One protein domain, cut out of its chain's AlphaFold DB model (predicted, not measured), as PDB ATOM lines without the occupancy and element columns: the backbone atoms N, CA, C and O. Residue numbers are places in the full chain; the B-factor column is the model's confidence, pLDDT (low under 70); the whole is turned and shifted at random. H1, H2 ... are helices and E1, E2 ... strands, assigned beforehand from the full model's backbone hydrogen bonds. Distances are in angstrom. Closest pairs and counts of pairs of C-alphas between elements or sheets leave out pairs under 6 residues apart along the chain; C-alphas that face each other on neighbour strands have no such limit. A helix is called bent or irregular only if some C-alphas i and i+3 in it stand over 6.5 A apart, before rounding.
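Overview. This is residues 173 to 232 of the 235 residues of the protein "Type II toxin-antitoxin system RelE/ParE family toxin" of Flavobacterium sp. CS20 (UniProt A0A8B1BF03). A thin, loosely filled slab has a small ribbon of two parallel strands, E1 and E2, in its middle, with H1 over one side of the ribbon and H3 over the other. H2 lies farther out, before H3, and the two helices make one broken helical stretch. The printed part has 60 residues, in the order E1, H1, E2, H2, H3, and its class is mostly helix. It is only just compact, close to loose, with a radius of gyration of the C-alphas of 12.5 A, and flat, spanning 36 by 29 by 14 A.

Arrangement. E1, residues 173 to 175, and E2, residues 204 to 207, are parallel neighbours at 13 degrees; N 174 and O 205 are 3.2 A apart, and N 207 and O 174 3.0 A, both within hydrogen-bond range. With H1, residues 184 to 196, they form a strand-helix-strand unit, two parallel strands joined through a helix, with a right-handed crossover. The closest C-alphas of H1 and E2 are those of Phe 194 and Phe 204, 7.5 A apart. H1 is irregular: C-alphas 185 and 188 are 7.1 A apart. H2, residues 216 to 222, is apart from E1 and H1. H3, residues 224 to 231, meets H2 only through their link; it is apart from H1 and near E2, with 7 pairs of C-alphas within 10 A. The closest C-alphas of E1 and H3 are those of Tyr 173 and Pro 226, 6.5 A apart. Every O i to N i+4 pair is within hydrogen-bond range in H2 and H3; in H1, 7 of 9 are.

Along the chain. E1 begins at C-alpha 173 (1.066, 40.208, 32.919) and is 7.0 A long. H1 measures 19.2 A, ending at C-alpha 196 (-14.501, 38.210, 39.433). E2 is 10.0 A long, H2 9.9 A and H3 10.2 A, ending at C-alpha 231 (7.869, 30.455, 33.410).

Size, cuts and confidence. The two C-alphas farthest apart are those of Lys 196 and Asn 217, at 36.0 A. The printed part has no cut and no long link. Mean pLDDT of the printed part is 71.5; residues 173 to 183, 208 to 216, 218 to 219 and 232 are under 70.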
ATOM      1  N   TYR A 173       0.147  39.222  32.366       55.56
ATOM      2  CA  TYR A 173       1.066  40.208  32.919       55.56
ATOM      3  C   TYR A 173       0.859  41.560  32.238       55.56
ATOM      4  O   TYR A 173       0.957  41.645  31.013       55.56
ATOM      5  N   PHE A 174       0.621  42.602  33.032       64.19
ATOM      6  CA  PHE A 174       0.459  43.974  32.554       64.19
ATOM      7  C   PHE A 174       1.378  44.926  33.329       64.19
ATOM      8  O   PHE A 174       1.624  44.727  34.522       64.19
ATOM      9  N   GLY A 175       1.910  45.932  32.630       58.72
ATOM     10  CA  GLY A 175       2.791  46.965  33.174       58.72
ATOM     11  C   GLY A 175       2.284  48.356  32.798       58.72
ATOM     12  O   GLY A 175       1.712  48.532  31.731       58.72
ATOM     13  N   THR A 176       2.472  49.349  33.667       52.19
ATOM     14  CA  THR A 176       1.764  50.645  33.562       52.19
ATOM     15  C   THR A 176       2.621  51.830  33.089       52.19
ATOM     16  O   THR A 176       2.198  52.979  33.219       52.19
ATOM     17  N   LYS A 177       3.808  51.602  32.507       57.19
ATOM     18  CA  LYS A 177       4.587  52.670  31.849       57.19
ATOM     19  C   LYS A 177       5.037  52.293  30.445       57.19
ATOM     20  O   LYS A 177       5.222  51.123  30.119       57.19
ATOM     21  N   THR A 178       5.297  53.336  29.657       59.34
ATOM     22  CA  THR A 178       5.798  53.338  28.277       59.34
ATOM     23  C   THR A 178       4.718  53.405  27.186       59.34
ATOM     24  O   THR A 178       4.099  54.451  27.021       59.34
ATOM     25  N   LEU A 179       4.488  52.327  26.435       47.59
ATOM     26  CA  LEU A 179       3.493  52.211  25.360       47.59
ATOM     27  C   LEU A 179       2.038  52.254  25.874       47.59
ATOM     28  O   LEU A 179       1.108  52.442  25.095       47.59
ATOM     29  N   ASP A 180       1.880  52.101  27.189       51.78
ATOM     30  CA  ASP A 180       0.629  51.903  27.916       51.78
ATOM     31  C   ASP A 180       0.264  53.129  28.782       51.78
ATOM     32  O   ASP A 180      -0.384  53.006  29.810       51.78
ATOM     33  N   GLU A 181       0.659  54.347  28.393       57.72
ATOM     34  CA  GLU A 181       0.356  55.588  29.144       57.72
ATOM     35  C   GLU A 181      -1.155  55.806  29.377       57.72
ATOM     36  O   GLU A 181      -1.568  56.395  30.373       57.72
ATOM     37  N   LEU A 182      -1.998  55.267  28.489       62.16
ATOM     38  CA  LEU A 182      -3.461  55.282  28.608       62.16
ATOM     39  C   LEU A 182      -4.030  54.095  29.408       62.16
ATOM     40  O   LEU A 182      -5.248  53.991  29.547       62.16
ATOM     41  N   TYR A 183      -3.187  53.188  29.900       67.12
ATOM     42  CA  TYR A 183      -3.578  51.992  30.648       67.12
ATOM     43  C   TYR A 183      -4.051  52.233  32.091       67.12
ATOM     44  O   TYR A 183      -4.964  51.517  32.500       67.12
ATOM     45  N   PRO A 184      -3.548  53.224  32.864       71.38
ATOM     46  CA  PRO A 184      -3.929  53.391  34.272       71.38
ATOM     47  C   PRO A 184      -5.444  53.470  34.521       71.38
ATOM     48  O   PRO A 184      -5.941  52.935  35.505       71.38
ATOM     49  N   GLN A 185      -6.217  54.050  33.593       76.25
ATOM     50  CA  GLN A 185      -7.687  54.114  33.695       76.25
ATOM     51  C   GLN A 185      -8.392  52.744  33.600       76.25
ATOM     52  O   GLN A 185      -9.575  52.623  33.928       76.25
ATOM     53  N   TYR A 186      -7.702  51.725  33.087       76.25
ATOM     54  CA  TYR A 186      -8.207  50.362  32.934       76.25
ATOM     55  C   TYR A 186      -7.693  49.424  34.026       76.25
ATOM     56  O   TYR A 186      -8.269  48.355  34.188       76.25
ATOM     57  N   GLU A 187      -6.665  49.817  34.784       78.00
ATOM     58  CA  GLU A 187      -5.996  48.980  35.785       78.00
ATOM     59  C   GLU A 187      -6.984  48.427  36.822       78.00
ATOM     60  O   GLU A 187      -7.068  47.216  37.028       78.00
ATOM     61  N   GLU A 188      -7.809  49.303  37.399       80.44
ATOM     62  CA  GLU A 188      -8.798  48.927  38.412       80.44
ATOM     63  C   GLU A 188      -9.896  48.018  37.841       80.44
ATOM     64  O   GLU A 188     -10.235  46.991  38.429       80.44
ATOM     65  N   LYS A 189     -10.403  48.339  36.642       83.31
ATOM     66  CA  LYS A 189     -11.412  47.521  35.948       83.31
ATOM     67  C   LYS A 189     -10.871  46.143  35.592       83.31
ATOM     68  O   LYS A 189     -11.610  45.162  35.650       83.31
ATOM     69  N   LEU A 190      -9.597  46.069  35.212       79.50
ATOM     70  CA  LEU A 190      -8.939  44.820  34.880       79.50
ATOM     71  C   LEU A 190      -8.778  43.962  36.139       79.50
ATOM     72  O   LEU A 190      -9.206  42.815  36.144       79.50
ATOM     73  N   ASN A 191      -8.273  44.532  37.234       81.75
ATOM     74  CA  ASN A 191      -8.145  43.819  38.505       81.75
ATOM     75  C   ASN A 191      -9.505  43.288  38.995       81.75
ATOM     76  O   ASN A 191      -9.610  42.122  39.365       81.75
ATOM     77  N   GLN A 192     -10.569  44.097  38.911       85.56
ATOM     78  CA  GLN A 192     -11.935  43.677  39.252       85.56
ATOM     79  C   GLN A 192     -12.452  42.547  38.350       85.56
ATOM     80  O   GLN A 192     -13.084  41.608  38.833       85.56
ATOM     81  N   LEU A 193     -12.187  42.618  37.041       84.56
ATOM     82  CA  LEU A 193     -12.590  41.590  36.084       84.56
ATOM     83  C   LEU A 193     -11.899  40.255  36.379       84.56
ATOM     84  O   LEU A 193     -12.561  39.222  36.442       84.56
ATOM     85  N   PHE A 194     -10.584  40.278  36.579       82.38
ATOM     86  CA  PHE A 194      -9.801  39.077  36.855       82.38
ATOM     87  C   PHE A 194     -10.164  38.474  38.220       82.38
ATOM     88  O   PHE A 194     -10.413  37.271  38.299       82.38
ATOM     89  N   ALA A 195     -10.352  39.300  39.254       84.50
ATOM     90  CA  ALA A 195     -10.845  38.847  40.557       84.50
ATOM     91  C   ALA A 195     -12.238  38.193  40.460       84.50
ATOM     92  O   ALA A 195     -12.463  37.122  41.018       84.50
ATOM     93  N   LYS A 196     -13.161  38.778  39.681       87.81
ATOM     94  CA  LYS A 196     -14.501  38.210  39.433       87.81
ATOM     95  C   LYS A 196     -14.454  36.827  38.772       87.81
ATOM     96  O   LYS A 196     -15.388  36.043  38.928       87.81
ATOM     97  N   HIS A 197     -13.390  36.534  38.030       82.75
ATOM     98  CA  HIS A 197     -13.180  35.252  37.364       82.75
ATOM     99  C   HIS A 197     -12.283  34.287  38.157       82.75
ATOM    100  O   HIS A 197     -11.860  33.284  37.595       82.75
ATOM    101  N   ASN A 198     -12.047  34.539  39.452       84.50
ATOM    102  CA  ASN A 198     -11.224  33.713  40.347       84.50
ATOM    103  C   ASN A 198      -9.745  33.610  39.930       84.50
ATOM    104  O   ASN A 198      -9.099  32.593  40.186       84.50
ATOM    105  N   PHE A 199      -9.206  34.638  39.271       82.19
ATOM    106  CA  PHE A 199      -7.760  34.767  39.092       82.19
ATOM    107  C   PHE A 199      -7.107  35.241  40.395       82.19
ATOM    108  O   PHE A 199      -7.683  36.033  41.140       82.19
ATOM    109  N   ASP A 200      -5.899  34.752  40.647       81.62
ATOM    110  CA  ASP A 200      -5.100  34.994  41.844       81.62
ATOM    111  C   ASP A 200      -3.656  35.370  41.462       81.62
ATOM    112  O   ASP A 200      -3.289  35.422  40.284       81.62
ATOM    113  N   ASP A 201      -2.806  35.603  42.459       81.75
ATOM    114  CA  ASP A 201      -1.418  36.030  42.241       81.75
ATOM    115  C   ASP A 201      -0.541  34.990  41.510       81.75
ATOM    116  O   ASP A 201       0.580  35.305  41.096       81.75
ATOM    117  N   ASN A 202      -1.018  33.751  41.325       80.25
ATOM    118  CA  ASN A 202      -0.292  32.701  40.608       80.25
ATOM    119  C   ASN A 202      -0.520  32.765  39.091       80.25
ATOM    120  O   ASN A 202       0.335  32.316  38.313       80.25
ATOM    121  N   ASN A 203      -1.669  33.293  38.661       78.38
ATOM    122  CA  ASN A 203      -2.097  33.319  37.261       78.38
ATOM    123  C   ASN A 203      -2.392  34.727  36.717       78.38
ATOM    124  O   ASN A 203      -2.441  34.916  35.499       78.38
ATOM    125  N   PHE A 204      -2.456  35.744  37.569       82.88
ATOM    126  CA  PHE A 204      -2.597  37.131  37.157       82.88
ATOM    127  C   PHE A 204      -1.637  38.040  37.928       82.88
ATOM    128  O   PHE A 204      -1.517  37.955  39.145       82.88
ATOM    129  N   LYS A 205      -0.940  38.931  37.214       82.44
ATOM    130  CA  LYS A 205      -0.111  39.960  37.842       82.44
ATOM    131  C   LYS A 205      -0.168  41.265  37.060       82.44
ATOM    132  O   LYS A 205       0.161  41.313  35.879       82.44
ATOM    133  N   ASN A 206      -0.549  42.341  37.732       78.88
ATOM    134  CA  ASN A 206      -0.650  43.675  37.152       78.88
ATOM    135  C   ASN A 206       0.223  44.614  37.990       78.88
ATOM    136  O   ASN A 206      -0.129  44.922  39.124       78.88
ATOM    137  N   LEU A 207       1.418  44.948  37.496       74.38
ATOM    138  CA  LEU A 207       2.431  45.667  38.276       74.38
ATOM    139  C   LEU A 207       2.644  47.082  37.758       74.38
ATOM    140  O   LEU A 207       2.795  47.310  36.557       74.38
ATOM    141  N   LYS A 208       2.773  48.020  38.699       68.44
ATOM    142  CA  LYS A 208       3.104  49.413  38.425       68.44
ATOM    143  C   LYS A 208       4.575  49.704  38.707       68.44
ATOM    144  O   LYS A 208       5.078  49.379  39.777       68.44
ATOM    145  N   PHE A 209       5.259  50.316  37.739       66.62
ATOM    146  CA  PHE A 209       6.665  50.716  37.853       66.62
ATOM    147  C   PHE A 209       6.765  52.238  37.741       66.62
ATOM    148  O   PHE A 209       6.445  52.808  36.699       66.62
ATOM    149  N   GLU A 210       7.183  52.907  38.816       55.72
ATOM    150  CA  GLU A 210       7.069  54.367  38.938       55.72
ATOM    151  C   GLU A 210       8.271  55.157  38.385       55.72
ATOM    152  O   GLU A 210       8.109  56.339  38.087       55.72
ATOM    153  N   SER A 211       9.451  54.565  38.152       53.66
ATOM    154  CA  SER A 211      10.688  55.365  37.996       53.66
ATOM    155  C   SER A 211      11.415  55.354  36.646       53.66
ATOM    156  O   SER A 211      12.291  56.193  36.465       53.66
ATOM    157  N   ASP A 212      11.085  54.496  35.679       53.19
ATOM    158  CA  ASP A 212      12.043  54.232  34.590       53.19
ATOM    159  C   ASP A 212      11.558  54.669  33.196       53.19
ATOM    160  O   ASP A 212      10.367  54.605  32.876       53.19
ATOM    161  N   ALA A 213      12.506  55.100  32.360       56.53
ATOM    162  CA  ALA A 213      12.292  55.643  31.020       56.53
ATOM    163  C   ALA A 213      11.921  54.581  29.957       56.53
ATOM    164  O   ALA A 213      12.086  53.371  30.138       56.53
ATOM    165  N   ASN A 214      11.389  55.054  28.820       57.22
ATOM    166  CA  ASN A 214      10.892  54.235  27.706       57.22
ATOM    167  C   ASN A 214      12.011  53.767  26.768       57.22
ATOM    168  O   ASN A 214      11.962  54.017  25.563       57.22
ATOM    169  N   ASP A 215      13.024  53.104  27.305       63.78
ATOM    170  CA  ASP A 215      14.162  52.645  26.520       63.78
ATOM    171  C   ASP A 215      14.450  51.153  26.735       63.78
ATOM    172  O   ASP A 215      14.032  50.525  27.712       63.78
ATOM    173  N   GLU A 216      15.156  50.565  25.769       57.12
ATOM    174  CA  GLU A 216      15.525  49.149  25.777       57.12
ATOM    175  C   GLU A 216      16.404  48.765  26.979       57.12
ATOM    176  O   GLU A 216      16.404  47.598  27.370       57.12
ATOM    177  N   ASN A 217      17.136  49.712  27.583       70.44
ATOM    178  CA  ASN A 217      17.966  49.443  28.759       70.44
ATOM    179  C   ASN A 217      17.083  49.289  30.003       70.44
ATOM    180  O   ASN A 217      17.186  48.287  30.698       70.44
ATOM    181  N   SER A 218      16.123  50.190  30.201       64.81
ATOM    182  CA  SER A 218      15.108  50.102  31.252       64.81
ATOM    183  C   SER A 218      14.276  48.810  31.138       64.81
ATOM    184  O   SER A 218      13.983  48.146  32.133       64.81
ATOM    185  N   TRP A 219      13.923  48.391  29.916       65.56
ATOM    186  CA  TRP A 219      13.233  47.113  29.682       65.56
ATOM    187  C   TRP A 219      14.104  45.888  29.973       65.56
ATOM    188  O   TRP A 219      13.594  44.888  30.479       65.56
ATOM    189  N   ARG A 220      15.404  45.957  29.679       75.69
ATOM    190  CA  ARG A 220      16.358  44.875  29.954       75.69
ATOM    191  C   ARG A 220      16.465  44.584  31.444       75.69
ATOM    192  O   ARG A 220      16.424  43.414  31.818       75.69
ATOM    193  N   GLU A 221      16.497  45.628  32.270       76.56
ATOM    194  CA  GLU A 221      16.523  45.482  33.728       76.56
ATOM    195  C   GLU A 221      15.256  44.805  34.257       76.56
ATOM    196  O   GLU A 221      15.324  44.028  35.203       76.56
ATOM    197  N   ARG A 222      14.095  45.013  33.622       74.88
ATOM    198  CA  ARG A 222      12.805  44.477  34.092       74.88
ATOM    199  C   ARG A 222      12.360  43.180  33.427       74.88
ATOM    200  O   ARG A 222      11.436  42.549  33.932       74.88
ATOM    201  N   LEU A 223      12.992  42.750  32.333       76.69
ATOM    202  CA  LEU A 223      12.562  41.588  31.540       76.69
ATOM    203  C   LEU A 223      12.467  40.296  32.370       76.69
ATOM    204  O   LEU A 223      11.625  39.438  32.104       76.69
ATOM    205  N   HIS A 224      13.295  40.169  33.406       78.44
ATOM    206  CA  HIS A 224      13.288  39.015  34.301       78.44
ATOM    207  C   HIS A 224      11.974  38.869  35.095       78.44
ATOM    208  O   HIS A 224      11.590  37.748  35.420       78.44
ATOM    209  N   ILE A 225      11.252  39.962  35.371       75.94
ATOM    210  CA  ILE A 225      10.019  39.970  36.177       75.94
ATOM    211  C   ILE A 225       8.867  39.222  35.476       75.94
ATOM    212  O   ILE A 225       8.366  38.248  36.052       75.94
ATOM    213  N   PRO A 226       8.440  39.596  34.246       71.69
ATOM    214  CA  PRO A 226       7.406  38.854  33.532       71.69
ATOM    215  C   PRO A 226       7.860  37.439  33.171       71.69
ATOM    216  O   PRO A 226       7.050  36.517  33.211       71.69
ATOM    217  N   LEU A 227       9.147  37.232  32.863       76.56
ATOM    218  CA  LEU A 227       9.669  35.898  32.556       76.56
ATOM    219  C   LEU A 227       9.586  34.960  33.763       76.56
ATOM    220  O   LEU A 227       9.115  33.836  33.612       76.56
ATOM    221  N   LYS A 228       9.966  35.419  34.961       78.75
ATOM    222  CA  LYS A 228       9.852  34.626  36.194       78.75
ATOM    223  C   LYS A 228       8.397  34.266  36.493       78.75
ATOM    224  O   LYS A 228       8.101  33.113  36.796       78.75
ATOM    225  N   PHE A 229       7.487  35.228  36.347       79.75
ATOM    226  CA  PHE A 229       6.055  35.012  36.550       79.75
ATOM    227  C   PHE A 229       5.462  33.996  35.555       79.75
ATOM    228  O   PHE A 229       4.761  33.060  35.953       79.75
ATOM    229  N   MET A 230       5.778  34.134  34.262       75.00
ATOM    230  CA  MET A 230       5.247  33.250  33.223       75.00
ATOM    231  C   MET A 230       5.843  31.843  33.283       75.00
ATOM    232  O   MET A 230       5.107  30.867  33.145       75.00
ATOM    233  N   LEU A 231       7.152  31.726  33.514       77.94
ATOM    234  CA  LEU A 231       7.869  30.455  33.410       77.94
ATOM    235  C   LEU A 231       7.866  29.630  34.699       77.94
ATOM    236  O   LEU A 231       8.261  28.472  34.644       77.94
ATOM    237  N   ASN A 232       7.417  30.198  35.826       64.75
ATOM    238  CA  ASN A 232       7.345  29.522  37.127       64.75
ATOM    239  C   ASN A 232       8.588  28.663  37.427       64.75
ATOM    240  O   ASN A 232       8.469  27.508  37.834       64.75
TER     241      ASN A 232